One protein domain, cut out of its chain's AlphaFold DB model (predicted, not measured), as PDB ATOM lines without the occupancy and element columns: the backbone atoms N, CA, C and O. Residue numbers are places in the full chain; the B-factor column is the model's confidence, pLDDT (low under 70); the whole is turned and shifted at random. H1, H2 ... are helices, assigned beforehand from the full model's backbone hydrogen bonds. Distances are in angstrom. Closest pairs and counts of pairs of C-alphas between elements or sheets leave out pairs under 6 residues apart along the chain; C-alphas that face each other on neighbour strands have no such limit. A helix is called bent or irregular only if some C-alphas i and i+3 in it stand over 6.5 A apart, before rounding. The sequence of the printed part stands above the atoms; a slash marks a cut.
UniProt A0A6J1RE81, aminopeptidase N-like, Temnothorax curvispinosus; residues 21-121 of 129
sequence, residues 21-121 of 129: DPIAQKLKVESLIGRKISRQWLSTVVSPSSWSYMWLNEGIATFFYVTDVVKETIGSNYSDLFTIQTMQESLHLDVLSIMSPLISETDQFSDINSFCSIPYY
ATOM      1  N   ASP A  21     -23.133  35.787 -15.625       89.75
ATOM      2  CA  ASP A  21     -23.024  35.123 -16.915       89.75
ATOM      3  C   ASP A  21     -21.744  35.500 -17.670       89.75
ATOM      4  O   ASP A  21     -21.325  36.665 -17.696       89.75
ATOM      5  N   PRO A  22     -21.137  34.533 -18.378       87.31
ATOM      6  CA  PRO A  22     -19.962  34.789 -19.191       87.31
ATOM      7  C   PRO A  22     -20.293  35.692 -20.386       87.31
ATOM      8  O   PRO A  22     -21.413  35.720 -20.897       87.31
ATOM      9  N   ILE A  23     -19.270  36.360 -20.925       82.75
ATOM     10  CA  ILE A  23     -19.384  37.189 -22.142       82.75
ATOM     11  C   ILE A  23     -19.967  36.382 -23.315       82.75
ATOM     12  O   ILE A  23     -20.746  36.911 -24.101       82.75
ATOM     13  N   ALA A  24     -19.663  35.084 -23.400       80.38
ATOM     14  CA  ALA A  24     -20.232  34.193 -24.409       80.38
ATOM     15  C   ALA A  24     -21.773  34.138 -24.368       80.38
ATOM     16  O   ALA A  24     -22.410  34.096 -25.420       80.38
ATOM     17  N   GLN A  25     -22.381  34.194 -23.177       84.38
ATOM     18  CA  GLN A  25     -23.838  34.216 -23.030       84.38
ATOM     19  C   GLN A  25     -24.418  35.527 -23.566       84.38
ATOM     20  O   GLN A  25     -25.391  35.500 -24.317       84.38
ATOM     21  N   LYS A  26     -23.777  36.665 -23.270       83.56
ATOM     22  CA  LYS A  26     -24.158  37.969 -23.833       83.56
ATOM     23  C   LYS A  26     -24.178  37.929 -25.365       83.56
ATOM     24  O   LYS A  26     -25.179  38.281 -25.980       83.56
ATOM     25  N   LEU A  27     -23.099  37.423 -25.961       78.44
ATOM     26  CA  LEU A  27     -22.952  37.298 -27.413       78.44
ATOM     27  C   LEU A  27     -24.017  36.392 -28.042       78.44
ATOM     28  O   LEU A  27     -24.498  36.665 -29.144       78.44
ATOM     29  N   LYS A  28     -24.402  35.316 -27.346       79.44
ATOM     30  CA  LYS A  28     -25.469  34.406 -27.777       79.44
ATOM     31  C   LYS A  28     -26.836  35.097 -27.765       79.44
ATOM     32  O   LYS A  28     -27.582  34.966 -28.735       79.44
ATOM     33  N   VAL A  29     -27.141  35.850 -26.707       84.81
ATOM     34  CA  VAL A  29     -28.392  36.617 -26.579       84.81
ATOM     35  C   VAL A  29     -28.473  37.711 -27.646       84.81
ATOM     36  O   VAL A  29     -29.472  37.796 -28.360       84.81
ATOM     37  N   GLU A  30     -27.410  38.499 -27.824       81.12
ATOM     38  CA  GLU A  30     -27.335  39.537 -28.865       81.12
ATOM     39  C   GLU A  30     -27.518  38.932 -30.267       81.12
ATOM     40  O   GLU A  30     -28.315  39.440 -31.061       81.12
ATOM     41  N   SER A  31     -26.888  37.778 -30.525       77.25
ATOM     42  CA  SER A  31     -27.036  37.030 -31.781       77.25
ATOM     43  C   SER A  31     -28.460  36.582 -32.047       77.25
ATOM     44  O   SER A  31     -28.985  36.739 -33.153       77.25
ATOM     45  N   LEU A  32     -29.128  36.064 -31.023       81.44
ATOM     46  CA  LEU A  32     -30.513  35.638 -31.131       81.44
ATOM     47  C   LEU A  32     -31.450  36.812 -31.438       81.44
ATOM     48  O   LEU A  32     -32.310  36.685 -32.316       81.44
ATOM     49  N   ILE A  33     -31.292  37.925 -30.721       83.00
ATOM     50  CA  ILE A  33     -32.120  39.124 -30.879       83.00
ATOM     51  C   ILE A  33     -31.920  39.712 -32.273       83.00
ATOM     52  O   ILE A  33     -32.887  39.862 -33.024       83.00
ATOM     53  N   GLY A  34     -30.671  39.986 -32.648       78.94
ATOM     54  CA  GLY A  34     -30.356  40.596 -33.932       78.94
ATOM     55  C   GLY A  34     -30.810  39.734 -35.104       78.94
ATOM     56  O   GLY A  34     -31.489  40.230 -36.001       78.94
ATOM     57  N   ARG A  35     -30.579  38.418 -35.045       77.12
ATOM     58  CA  ARG A  35     -31.070  37.485 -36.067       77.12
ATOM     59  C   ARG A  35     -32.591  37.531 -36.207       77.12
ATOM     60  O   ARG A  35     -33.082  37.587 -37.330       77.12
ATOM     61  N   LYS A  36     -33.360  37.518 -35.112       80.12
ATOM     62  CA  LYS A  36     -34.832  37.566 -35.204       80.12
ATOM     63  C   LYS A  36     -35.352  38.911 -35.713       80.12
ATOM     64  O   LYS A  36     -36.313  38.918 -36.479       80.12
ATOM     65  N   ILE A  37     -34.718  40.023 -35.341       80.38
ATOM     66  CA  ILE A  37     -35.065  41.352 -35.866       80.38
ATOM     67  C   ILE A  37     -34.787  41.418 -37.372       80.38
ATOM     68  O   ILE A  37     -35.670  41.820 -38.130       80.38
ATOM     69  N   SER A  38     -33.616  40.956 -37.816       78.62
ATOM     70  CA  SER A  38     -33.261  40.889 -39.237       78.62
ATOM     71  C   SER A  38     -34.211  39.984 -40.020       78.62
ATOM     72  O   SER A  38     -34.670  40.365 -41.092       78.62
ATOM     73  N   ARG A  39     -34.582  38.818 -39.467       75.69
ATOM     74  CA  ARG A  39     -35.591  37.921 -40.059       75.69
ATOM     75  C   ARG A  39     -36.948  38.600 -40.190       75.69
ATOM     76  O   ARG A  39     -37.583  38.477 -41.231       75.69
ATOM     77  N   GLN A  40     -37.386  39.327 -39.162       78.31
ATOM     78  CA  GLN A  40     -38.656  40.050 -39.188       78.31
ATOM     79  C   GLN A  40     -38.652  41.126 -40.279       78.31
ATOM     80  O   GLN A  40     -39.586  41.186 -41.077       78.31
ATOM     81  N   TRP A  41     -37.592  41.935 -40.349       75.38
ATOM     82  CA  TRP A  41     -37.409  42.925 -41.411       75.38
ATOM     83  C   TRP A  41     -37.415  42.266 -42.789       75.38
ATOM     84  O   TRP A  41     -38.212  42.634 -43.651       75.38
ATOM     85  N   LEU A  42     -36.595  41.238 -42.988       72.75
ATOM     86  CA  LEU A  42     -36.459  40.587 -44.282       72.75
ATOM     87  C   LEU A  42     -37.748  39.883 -44.713       72.75
ATOM     88  O   LEU A  42     -38.142  40.022 -45.862       72.75
ATOM     89  N   SER A  43     -38.469  39.237 -43.794       69.00
ATOM     90  CA  SER A  43     -39.765  38.610 -44.083       69.00
ATOM     91  C   SER A  43     -40.829  39.618 -44.522       69.00
ATOM     92  O   SER A  43     -41.752  39.240 -45.246       69.00
ATOM     93  N   THR A  44     -40.731  40.881 -44.091       69.12
ATOM     94  CA  THR A  44     -41.653  41.938 -44.540       69.12
ATOM     95  C   THR A  44     -41.329  42.466 -45.933       69.12
ATOM     96  O   THR A  44     -42.234  42.951 -46.608       69.12
ATOM     97  N   VAL A  45     -40.072  42.351 -46.374       70.88
ATOM     98  CA  VAL A  45     -39.610  42.812 -47.694       70.88
ATOM     99  C   VAL A  45     -39.663  41.684 -48.726       70.88
ATOM    100  O   VAL A  45     -40.073  41.899 -49.864       70.88
ATOM    101  N   VAL A  46     -39.282  40.472 -48.324       68.50
ATOM    102  CA  VAL A  46     -39.192  39.275 -49.159       68.50
ATOM    103  C   VAL A  46     -39.829  38.104 -48.410       68.50
ATOM    104  O   VAL A  46     -39.291  37.568 -47.442       68.50
ATOM    105  N   SER A  47     -41.009  37.694 -48.869       69.19
ATOM    106  CA  SER A  47     -41.628  36.438 -48.447       69.19
ATOM    107  C   SER A  47     -41.330  35.370 -49.506       69.19
ATOM    108  O   SER A  47     -41.702  35.573 -50.664       69.19
ATOM    109  N   PRO A  48     -40.640  34.267 -49.164       69.31
ATOM    110  CA  PRO A  48     -40.333  33.215 -50.121       69.31
ATOM    111  C   PRO A  48     -41.624  32.583 -50.649       69.31
ATOM    112  O   PRO A  48     -42.584  32.387 -49.907       69.31
ATOM    113  N   SER A  49     -41.641  32.252 -51.941       73.06
ATOM    114  CA  SER A  49     -42.789  31.612 -52.600       73.06
ATOM    115  C   SER A  49     -42.972  30.140 -52.210       73.06
ATOM    116  O   SER A  49     -44.045  29.587 -52.430       73.06
ATOM    117  N   SER A  50     -41.940  29.513 -51.639       70.88
ATOM    118  CA  SER A  50     -41.936  28.125 -51.168       70.88
ATOM    119  C   SER A  50     -41.047  27.975 -49.928       70.88
ATOM    120  O   SER A  50     -40.060  28.700 -49.772       70.88
ATOM    121  N   TRP A  51     -41.366  26.995 -49.076       70.19
ATOM    122  CA  TRP A  51     -40.547  26.572 -47.934       70.19
ATOM    123  C   TRP A  51     -39.114  26.212 -48.344       70.19
ATOM    124  O   TRP A  51     -38.177  26.502 -47.601       70.19
ATOM    125  N   SER A  52     -38.917  25.721 -49.572       68.62
ATOM    126  CA  SER A  52     -37.598  25.433 -50.153       68.62
ATOM    127  C   SER A  52     -36.674  26.659 -50.245       68.62
ATOM    128  O   SER A  52     -35.468  26.503 -50.421       68.62
ATOM    129  N   TYR A  53     -37.211  27.879 -50.131       71.81
ATOM    130  CA  TYR A  53     -36.446  29.131 -50.135       71.81
ATOM    131  C   TYR A  53     -36.354  29.796 -48.758       71.81
ATOM    132  O   TYR A  53     -35.840  30.911 -48.661       71.81
ATOM    133  N   MET A  54     -36.793  29.135 -47.678       72.12
ATOM    134  CA  MET A  54     -36.621  29.670 -46.321       72.12
ATOM    135  C   MET A  54     -35.163  30.001 -46.009       72.12
ATOM    136  O   MET A  54     -34.897  31.002 -45.346       72.12
ATOM    137  N   TRP A  55     -34.219  29.214 -46.536       74.62
ATOM    138  CA  TRP A  55     -32.793  29.450 -46.328       74.62
ATOM    139  C   TRP A  55     -32.343  30.841 -46.764       74.62
ATOM    140  O   TRP A  55     -31.429  31.390 -46.157       74.62
ATOM    141  N   LEU A  56     -32.999  31.428 -47.767       74.12
ATOM    142  CA  LEU A  56     -32.675  32.762 -48.246       74.12
ATOM    143  C   LEU A  56     -32.940  33.792 -47.149       74.12
ATOM    144  O   LEU A  56     -32.082  34.620 -46.859       74.12
ATOM    145  N   ASN A  57     -34.091  33.689 -46.484       74.31
ATOM    146  CA  ASN A  57     -34.427  34.594 -45.396       74.31
ATOM    147  C   ASN A  57     -33.509  34.379 -44.190       74.31
ATOM    148  O   ASN A  57     -33.016  35.338 -43.592       74.31
ATOM    149  N   GLU A  58     -33.234  33.122 -43.857       73.19
ATOM    150  CA  GLU A  58     -32.466  32.788 -42.663       73.19
ATOM    151  C   GLU A  58     -30.963  33.033 -42.800       73.19
ATOM    152  O   GLU A  58     -30.336  33.530 -41.856       73.19
ATOM    153  N   GLY A  59     -30.395  32.736 -43.966       75.56
ATOM    154  CA  GLY A  59     -28.995  32.981 -44.293       75.56
ATOM    155  C   GLY A  59     -28.702  34.472 -44.427       75.56
ATOM    156  O   GLY A  59     -27.778  34.971 -43.786       75.56
ATOM    157  N   ILE A  60     -29.537  35.214 -45.167       75.81
ATOM    158  CA  ILE A  60     -29.363  36.662 -45.349       75.81
ATOM    159  C   ILE A  60     -29.524  37.405 -44.018       75.81
ATOM    160  O   ILE A  60     -28.695  38.252 -43.692       75.81
ATOM    161  N   ALA A  61     -30.534  37.071 -43.209       76.06
ATOM    162  CA  ALA A  61     -30.718  37.709 -41.904       76.06
ATOM    163  C   ALA A  61     -29.532  37.469 -40.955       76.06
ATOM    164  O   ALA A  61     -29.157  38.364 -40.195       76.06
ATOM    165  N   THR A  62     -28.940  36.271 -41.004       74.81
ATOM    166  CA  THR A  62     -27.752  35.929 -40.211       74.81
ATOM    167  C   THR A  62     -26.525  36.688 -40.714       74.81
ATOM    168  O   THR A  62     -25.786  37.242 -39.906       74.81
ATOM    169  N   PHE A  63     -26.346  36.786 -42.034       75.06
ATOM    170  CA  PHE A  63     -25.251  37.541 -42.640       75.06
ATOM    171  C   PHE A  63     -25.311  39.032 -42.282       75.06
ATOM    172  O   PHE A  63     -24.350  39.544 -41.713       75.06
ATOM    173  N   PHE A  64     -26.448  39.701 -42.509       71.44
ATOM    174  CA  PHE A  64     -26.620  41.125 -42.181       71.44
ATOM    175  C   PHE A  64     -26.379  41.428 -40.702       71.44
ATOM    176  O   PHE A  64     -25.769  42.437 -40.357       71.44
ATOM    177  N   TYR A  65     -26.838  40.549 -39.807       71.81
ATOM    178  CA  TYR A  65     -26.569  40.714 -38.383       71.81
ATOM    179  C   TYR A  65     -25.060  40.703 -38.087       71.81
ATOM    180  O   TYR A  65     -24.556  41.592 -37.402       71.81
ATOM    181  N   VAL A  66     -24.336  39.715 -38.619       69.31
ATOM    182  CA  VAL A  66     -22.898  39.553 -38.370       69.31
ATOM    183  C   VAL A  66     -22.084  40.694 -38.981       69.31
ATOM    184  O   VAL A  66     -21.121  41.145 -38.360       69.31
ATOM    185  N   THR A  67     -22.446  41.171 -40.175       66.62
ATOM    186  CA  THR A  67     -21.674  42.212 -40.869       66.62
ATOM    187  C   THR A  67     -21.912  43.609 -40.316       66.62
ATOM    188  O   THR A  67     -20.945  44.362 -40.188       66.62
ATOM    189  N   ASP A  68     -23.160  43.938 -39.974       66.31
ATOM    190  CA  ASP A  68     -23.547  45.316 -39.657       66.31
ATOM    191  C   ASP A  68     -23.726  45.511 -38.149       66.31
ATOM    192  O   ASP A  68     -23.045  46.329 -37.537       66.31
ATOM    193  N   VAL A  69     -24.589  44.713 -37.514       63.12
ATOM    194  CA  VAL A  69     -24.978  44.930 -36.108       63.12
ATOM    195  C   VAL A  69     -23.837  44.594 -35.155       63.12
ATOM    196  O   VAL A  69     -23.558  45.329 -34.208       63.12
ATOM    197  N   VAL A  70     -23.155  43.480 -35.393       63.97
ATOM    198  CA  VAL A  70     -22.111  42.994 -34.488       63.97
ATOM    199  C   VAL A  70     -20.821  43.790 -34.631       63.97
ATOM    200  O   VAL A  70     -20.186  44.137 -33.633       63.97
ATOM    201  N   LYS A  71     -20.429  44.089 -35.870       63.03
ATOM    202  CA  LYS A  71     -19.192  44.820 -36.143       63.03
ATOM    203  C   LYS A  71     -19.181  46.180 -35.442       63.03
ATOM    204  O   LYS A  71     -18.130  46.603 -34.967       63.03
ATOM    205  N   GLU A  72     -20.347  46.816 -35.339       63.16
ATOM    206  CA  GLU A  72     -20.523  48.107 -34.676       63.16
ATOM    207  C   GLU A  72     -20.659  47.998 -33.144       63.16
ATOM    208  O   GLU A  72     -20.128  48.842 -32.426       63.16
ATOM    209  N   THR A  73     -21.311  46.953 -32.619       59.94
ATOM    210  CA  THR A  73     -21.619  46.839 -31.173       59.94
ATOM    211  C   THR A  73     -20.586  46.070 -30.341       59.94
ATOM    212  O   THR A  73     -20.393  46.384 -29.167       59.94
ATOM    213  N   ILE A  74     -19.924  45.063 -30.919       63.59
ATOM    214  CA  ILE A  74     -19.039  44.118 -30.208       63.59
ATOM    215  C   ILE A  74     -17.580  44.242 -30.686       63.59
ATOM    216  O   ILE A  74     -16.651  43.929 -29.938       63.59
ATOM    217  N   GLY A  75     -17.367  44.752 -31.903       65.69
ATOM    218  CA  GLY A  75     -16.052  44.968 -32.508       65.69
ATOM    219  C   GLY A  75     -15.661  43.896 -33.530       65.69
ATOM    220  O   GLY A  75     -16.310  42.857 -33.667       65.69
ATOM    221  N   SER A  76     -14.572  44.149 -34.263       63.56
ATOM    222  CA  SER A  76     -14.141  43.334 -35.414       63.56
ATOM    223  C   SER A  76     -13.900  41.858 -35.090       63.56
ATOM    224  O   SER A  76     -14.073  41.012 -35.952       63.56
ATOM    225  N   ASN A  77     -13.546  41.520 -33.851       69.62
ATOM    226  CA  ASN A  77     -13.148  40.155 -33.487       69.62
ATOM    227  C   ASN A  77     -14.310  39.148 -33.530       69.62
ATOM    228  O   ASN A  77     -14.086  37.938 -33.542       69.62
ATOM    229  N   TYR A  78     -15.560  39.615 -33.546       72.38
ATOM    230  CA  TYR A  78     -16.699  38.707 -33.638       72.38
ATOM    231  C   TYR A  78     -16.891  38.146 -35.048       72.38
ATOM    232  O   TYR A  78     -17.351  37.016 -35.171       72.38
ATOM    233  N   SER A  79     -16.524  38.867 -36.116       70.81
ATOM    234  CA  SER A  79     -16.574  38.276 -37.462       70.81
ATOM    235  C   SER A  79     -15.635  37.075 -37.572       70.81
ATOM    236  O   SER A  79     -15.983  36.069 -38.191       70.81
ATOM    237  N   ASP A  80     -14.485  37.143 -36.898       77.19
ATOM    238  CA  ASP A  80     -13.535  36.032 -36.817       77.19
ATOM    239  C   ASP A  80     -14.125  34.878 -35.998       77.19
ATOM    240  O   ASP A  80     -14.093  33.725 -36.429       77.19
ATOM    241  N   LEU A  81     -14.754  35.192 -34.858       76.19
ATOM    242  CA  LEU A  81     -15.448  34.206 -34.031       76.19
ATOM    243  C   LEU A  81     -16.579  33.506 -34.798       76.19
ATOM    244  O   LEU A  81     -16.683  32.286 -34.736       76.19
ATOM    245  N   PHE A  82     -17.389  34.251 -35.549       76.12
ATOM    246  CA  PHE A  82     -18.456  33.708 -36.389       76.12
ATOM    247  C   PHE A  82     -17.904  32.809 -37.500       76.12
ATOM    248  O   PHE A  82     -18.434  31.725 -37.755       76.12
ATOM    249  N   THR A  83     -16.804  33.223 -38.132       76.69
ATOM    250  CA  THR A  83     -16.135  32.421 -39.163       76.69
ATOM    251  C   THR A  83     -15.669  31.081 -38.588       76.69
ATOM    252  O   THR A  83     -15.931  30.031 -39.171       76.69
ATOM    253  N   ILE A  84     -15.037  31.092 -37.415       79.12
ATOM    254  CA  ILE A  84     -14.528  29.872 -36.777       79.12
ATOM    255  C   ILE A  84     -15.674  29.008 -36.244       79.12
ATOM    256  O   ILE A  84     -15.742  27.818 -36.525       79.12
ATOM    257  N   GLN A  85     -16.585  29.587 -35.469       74.81
ATOM    258  CA  GLN A  85     -17.583  28.803 -34.750       74.81
ATOM    259  C   GLN A  85     -18.734  28.363 -35.636       74.81
ATOM    260  O   GLN A  85     -19.287  27.302 -35.404       74.81
ATOM    261  N   THR A  86     -19.122  29.164 -36.627       74.62
ATOM    262  CA  THR A  86     -20.357  28.910 -37.369       74.62
ATOM    263  C   THR A  86     -20.092  28.520 -38.818       74.62
ATOM    264  O   THR A  86     -20.682  27.558 -39.311       74.62
ATOM    265  N   MET A  87     -19.165  29.199 -39.503       77.44
ATOM    266  CA  MET A  87     -18.845  28.863 -40.895       77.44
ATOM    267  C   MET A  87     -18.038  27.561 -40.997       77.44
ATOM    268  O   MET A  87     -18.428  26.676 -41.757       77.44
ATOM    269  N   GLN A  88     -16.971  27.382 -40.210       80.75
ATOM    270  CA  GLN A  88     -16.201  26.127 -40.250       80.75
ATOM    271  C   GLN A  88     -17.020  24.920 -39.780       80.75
ATOM    272  O   GLN A  88     -16.927  23.859 -40.393       80.75
ATOM    273  N   GLU A  89     -17.857  25.078 -38.749       76.56
ATOM    274  CA  GLU A  89     -18.764  24.016 -38.296       76.56
ATOM    275  C   GLU A  89     -19.750  23.616 -39.405       76.56
ATOM    276  O   GLU A  89     -19.929  22.426 -39.668       76.56
ATOM    277  N   SER A  90     -20.320  24.590 -40.128       75.56
ATOM    278  CA  SER A  90     -21.215  24.298 -41.256       75.56
ATOM    279  C   SER A  90     -20.521  23.519 -42.378       75.56
ATOM    280  O   SER A  90     -21.063  22.529 -42.865       75.56
ATOM    281  N   LEU A  91     -19.289  23.901 -42.730       79.75
ATOM    282  CA  LEU A  91     -18.488  23.205 -43.738       79.75
ATOM    283  C   LEU A  91     -18.130  21.787 -43.285       79.75
ATOM    284  O   LEU A  91     -18.181  20.851 -44.081       79.75
ATOM    285  N   HIS A  92     -17.793  21.614 -42.006       79.56
ATOM    286  CA  HIS A  92     -17.471  20.306 -41.446       79.56
ATOM    287  C   HIS A  92     -18.674  19.355 -41.500       79.56
ATOM    288  O   HIS A  92     -18.543  18.214 -41.946       79.56
ATOM    289  N   LEU A  93     -19.854  19.836 -41.105       75.12
ATOM    290  CA  LEU A  93     -21.098  19.064 -41.159       75.12
ATOM    291  C   LEU A  93     -21.534  18.739 -42.598       75.12
ATOM    292  O   LEU A  93     -22.134  17.685 -42.825       75.12
ATOM    293  N   ASP A  94     -21.205  19.600 -43.565       75.94
ATOM    294  CA  ASP A  94     -21.474  19.357 -44.985       75.94
ATOM    295  C   ASP A  94     -20.591  18.241 -45.558       75.94
ATOM    296  O   ASP A  94     -21.085  17.332 -46.225       75.94
ATOM    297  N   VAL A  95     -19.294  18.239 -45.223       80.69
ATOM    298  CA  VAL A  95     -18.365  17.157 -45.606       80.69
ATOM    299  C   VAL A  95     -18.834  15.807 -45.065       80.69
ATOM    300  O   VAL A  95     -18.742  14.793 -45.757       80.69
ATOM    301  N   LEU A  96     -19.381  15.786 -43.849       79.38
ATOM    302  CA  LEU A  96     -19.918  14.572 -43.235       79.38
ATOM    303  C   LEU A  96     -21.243  14.100 -43.862       79.38
ATOM    304  O   LEU A  96     -21.771  13.074 -43.438       79.38
ATOM    305  N   SER A  97     -21.787  14.815 -44.858       71.44
ATOM    306  CA  SER A  97     -23.087  14.524 -45.487       71.44
ATOM    307  C   SER A  97     -24.248  14.443 -44.484       71.44
ATOM    308  O   SER A  97     -25.270  13.815 -44.751       71.44
ATOM    309  N   ILE A  98     -24.092  15.088 -43.322       69.12
ATOM    310  CA  ILE A  98     -25.127  15.188 -42.284       69.12
ATOM    311  C   ILE A  98     -26.172  16.236 -42.698       69.12
ATOM    312  O   ILE A  98     -27.338  16.144 -42.322       69.12
ATOM    313  N   MET A  99     -25.763  17.230 -43.492       66.56
ATOM    314  CA  MET A  99     -26.637  18.290 -43.984       66.56
ATOM    315  C   MET A  99     -27.344  17.911 -45.281       66.56
ATOM    316  O   MET A  99     -26.721  17.519 -46.268       66.56
ATOM    317  N   SER A 100     -28.655  18.135 -45.318       68.31
ATOM    318  CA  SER A 100     -29.442  18.028 -46.544       68.31
ATOM    319  C   SER A 100     -29.116  19.162 -47.540       68.31
ATOM    320  O   SER A 100     -28.552  20.198 -47.170       68.31
ATOM    321  N   PRO A 101     -29.472  19.016 -48.827       68.25
ATOM    322  CA  PRO A 101     -29.392  20.110 -49.795       68.25
ATOM    323  C   PRO A 101     -30.257  21.298 -49.354       68.25
ATOM    324  O   PRO A 101     -31.367  21.075 -48.886       68.25
ATOM    325  N   LEU A 102     -29.773  22.535 -49.545       67.50
ATOM    326  CA  LEU A 102     -30.475  23.787 -49.183       67.50
ATOM    327  C   LEU A 102     -31.849  23.944 -49.834       67.50
ATOM    328  O   LEU A 102     -32.738  24.584 -49.283       67.50
ATOM    329  N   ILE A 103     -31.980  23.415 -51.048       67.50
ATOM    330  CA  ILE A 103     -33.219  23.394 -51.810       67.50
ATOM    331  C   ILE A 103     -33.610  21.927 -51.894       67.50
ATOM    332  O   ILE A 103     -32.925  21.137 -52.544       67.50
ATOM    333  N   SER A 104     -34.689  21.573 -51.211       64.56
ATOM    334  CA  SER A 104     -35.341  20.274 -51.331       64.56
ATOM    335  C   SER A 104     -36.826  20.490 -51.616       64.56
ATOM    336  O   SER A 104     -37.419  21.476 -51.172       64.56
ATOM    337  N   GLU A 105     -37.413  19.604 -52.418       57.03
ATOM    338  CA  GLU A 105     -38.821  19.654 -52.842       57.03
ATOM    339  C   GLU A 105     -39.770  19.058 -51.785       57.03
ATOM    340  O   GLU A 105     -40.805  18.489 -52.121       57.03
ATOM    341  N   THR A 106     -39.412  19.106 -50.499       53.38
ATOM    342  CA  THR A 106     -40.218  18.472 -49.453       53.38
ATOM    343  C   THR A 106     -41.215  19.455 -48.839       53.38
ATOM    344  O   THR A 106     -40.865  20.358 -48.087       53.38
ATOM    345  N   ASP A 107     -42.501  19.221 -49.116       53.16
ATOM    346  CA  ASP A 107     -43.649  19.909 -48.496       53.16
ATOM    347  C   ASP A 107     -44.026  19.324 -47.112       53.16
ATOM    348  O   ASP A 107     -45.076  19.638 -46.542       53.16
ATOM    349  N   GLN A 108     -43.204  18.424 -46.558       50.94
ATOM    350  CA  GLN A 108     -43.537  17.666 -45.353       50.94
ATOM    351  C   GLN A 108     -43.051  18.380 -44.079       50.94
ATOM    352  O   GLN A 108     -41.858  18.553 -43.845       50.94
ATOM    353  N   PHE A 109     -43.994  18.758 -43.206       50.31
ATOM    354  CA  PHE A 109     -43.748  19.533 -41.976       50.31
ATOM    355  C   PHE A 109     -42.718  18.930 -41.002       50.31
ATOM    356  O   PHE A 109     -42.119  19.672 -40.224       50.31
ATOM    357  N   SER A 110     -42.501  17.611 -41.020       49.09
ATOM    358  CA  SER A 110     -41.503  16.936 -40.175       49.09
ATOM    359  C   SER A 110     -40.065  17.312 -40.534       49.09
ATOM    360  O   SER A 110     -39.220  17.377 -39.641       49.09
ATOM    361  N   ASP A 111     -39.802  17.621 -41.804       50.09
ATOM    362  CA  ASP A 111     -38.467  17.977 -42.290       50.09
ATOM    363  C   ASP A 111     -38.159  19.461 -42.030       50.09
ATOM    364  O   ASP A 111     -37.013  19.845 -41.825       50.09
ATOM    365  N   ILE A 112     -39.193  20.298 -41.902       47.59
ATOM    366  CA  ILE A 112     -39.063  21.746 -41.662       47.59
ATOM    367  C   ILE A 112     -38.325  22.056 -40.350       47.59
ATOM    368  O   ILE A 112     -37.548  23.011 -40.275       47.59
ATOM    369  N   ASN A 113     -38.497  21.220 -39.323       46.28
ATOM    370  CA  ASN A 113     -37.788  21.390 -38.054       46.28
ATOM    371  C   ASN A 113     -36.294  21.029 -38.142       46.28
ATOM    372  O   ASN A 113     -35.505  21.597 -37.385       46.28
ATOM    373  N   SER A 114     -35.884  20.138 -39.055       47.06
ATOM    374  CA  SER A 114     -34.471  19.762 -39.230       47.06
ATOM    375  C   SER A 114     -33.686  20.827 -40.011       47.06
ATOM    376  O   SER A 114     -32.520  21.088 -39.702       47.06
ATOM    377  N   PHE A 115     -34.355  21.543 -40.923       45.38
ATOM    378  CA  PHE A 115     -33.794  22.688 -41.651       45.38
ATOM    379  C   PHE A 115     -33.492  23.895 -40.755       45.38
ATOM    380  O   PHE A 115     -32.743  24.784 -41.141       45.38
ATOM    381  N   CYS A 116     -34.025  23.941 -39.531       45.84
ATOM    382  CA  CYS A 116     -33.986  25.124 -38.672       45.84
ATOM    383  C   CYS A 116     -32.691  25.311 -37.851       45.84
ATOM    384  O   CYS A 116     -32.659  26.122 -36.918       45.84
ATOM    385  N   SER A 117     -31.614  24.589 -38.179       54.34
ATOM    386  CA  SER A 117     -30.314  24.739 -37.513       54.34
ATOM    387  C   SER A 117     -29.458  25.817 -38.194       54.34
ATOM    388  O   SER A 117     -29.380  25.906 -39.414       54.34
ATOM    389  N   ILE A 118     -28.815  26.680 -37.401       57.72
ATOM    390  CA  ILE A 118     -27.983  27.792 -37.905       57.72
ATOM    391  C   ILE A 118     -26.902  27.326 -38.905       57.72
ATOM    392  O   ILE A 118     -26.761  27.983 -39.939       57.72
ATOM    393  N   PRO A 119     -26.191  26.200 -38.679       57.12
ATOM    394  CA  PRO A 119     -25.190  25.713 -39.626       57.12
ATOM    395  C   PRO A 119     -25.774  25.404 -41.012       57.12
ATOM    396  O   PRO A 119     -25.117  25.644 -42.020       57.12
ATOM    397  N   TYR A 120     -27.025  24.937 -41.082       57.03
ATOM    398  CA  TYR A 120     -27.688  24.592 -42.340       57.03
ATOM    399  C   TYR A 120     -27.883  25.817 -43.251       57.03
ATOM    400  O   TYR A 120     -27.672  25.741 -44.457       57.03
ATOM    401  N   TYR A 121     -28.210  26.976 -42.671       58.72
ATOM    402  CA  TYR A 121     -28.480  28.213 -43.415       58.72
ATOM    403  C   TYR A 121     -27.238  29.028 -43.785       58.72
ATOM    404  O   TYR A 121     -27.335  29.968 -44.574       58.72
TER     405      TYR A 121
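Overview. This is residues 21 to 121 of the 129 residues of the protein "aminopeptidase N-like" of Temnothorax curvispinosus (UniProt A0A6J1RE81). Two long helices, H2 and H3, form a hairpin shaped like a narrow V, with the short helix H5 set between them toward its open side; the long helix H1 crosses H2 away from H3. The long stretch of residues 96 to 108 loops out beyond the open side of the V to the short helix H4, and residues 21 to 26, of which 23 to 26 belong to H1, stick out. The printed part has 101 residues with five named helices, in the order H1, H2, H3, H4, H5, and no named strand, and its class is all helix. The whole is compact, with a radius of gyration of the C-alphas of 14.5 A and spans of 40 by 35 by 22 A.

Along the chain. H2 covers residues 51 to 73 and is 32.4 A long, from C-alpha 51 at (-40.547, 26.572, -47.934) to C-alpha 73. It has a kink of 25 degrees near residue 67 and is irregular, with C-alphas 52 and 55 7.3 A apart. H1, residues 23 to 45, is 33.1 A long and begins at C-alpha 23 at (-19.384, 37.189, -22.142). H3, residues 77 to 95, is 26.5 A long; it is neither bent nor irregular, but only just: C-alphas 85 and 88 are 6.3 A apart. H4 is residues 109 to 112, and H5 is residues 118 to 121, ending at C-alpha 121 at (-28.480, 28.213, -43.415).

Arrangement. H2 is the hub, touching three other helices. H1 and H2 touch, their closest C-alphas being those of Ser 38 and Ala 61 at 4.9 A, and they run opposite ways at a steep tilt of 53 degrees. H2 and H3 form a helical hairpin, opposite ways at a shallow tilt of 25 degrees. They touch through residues 66 to 71 of H2 and 78 to 82 of H3 alone, the closest C-alphas being those of Val 66 and Ser 79 at 6.5 A. H5 touches residues 55 to 59 of H2 alone, the closest C-alphas being those of Gly 59 and Tyr 121 at 4.9 A. H5 also touches residues 86 to 93 of H3 alone, with the C-alphas of Ser 90 and Pro 119 the closest at 4.5 A. H4 touches no helix; it is only just apart from H2, at 8.1 A. H1 is apart from H3, H4 and H5. In H1 every O i to N i+4 pair is within hydrogen-bond range, against 13 of 19 in H2 and 13 of 15 in H3, while H4 and H5 are too short for such a pair.

Size, cuts and confidence. The two C-alphas farthest apart, those of Asp 21 and Glu 105, are 42.2 A from each other. The printed part has no cut. The link from H3 to H4, 13 residues, is long; the other three links are tight. The mean pLDDT of the printed part is 70.2, and 42 residues are under 70: residues 43 to 44, 46 to 48, 52, 66 to 77 and 98 to 121.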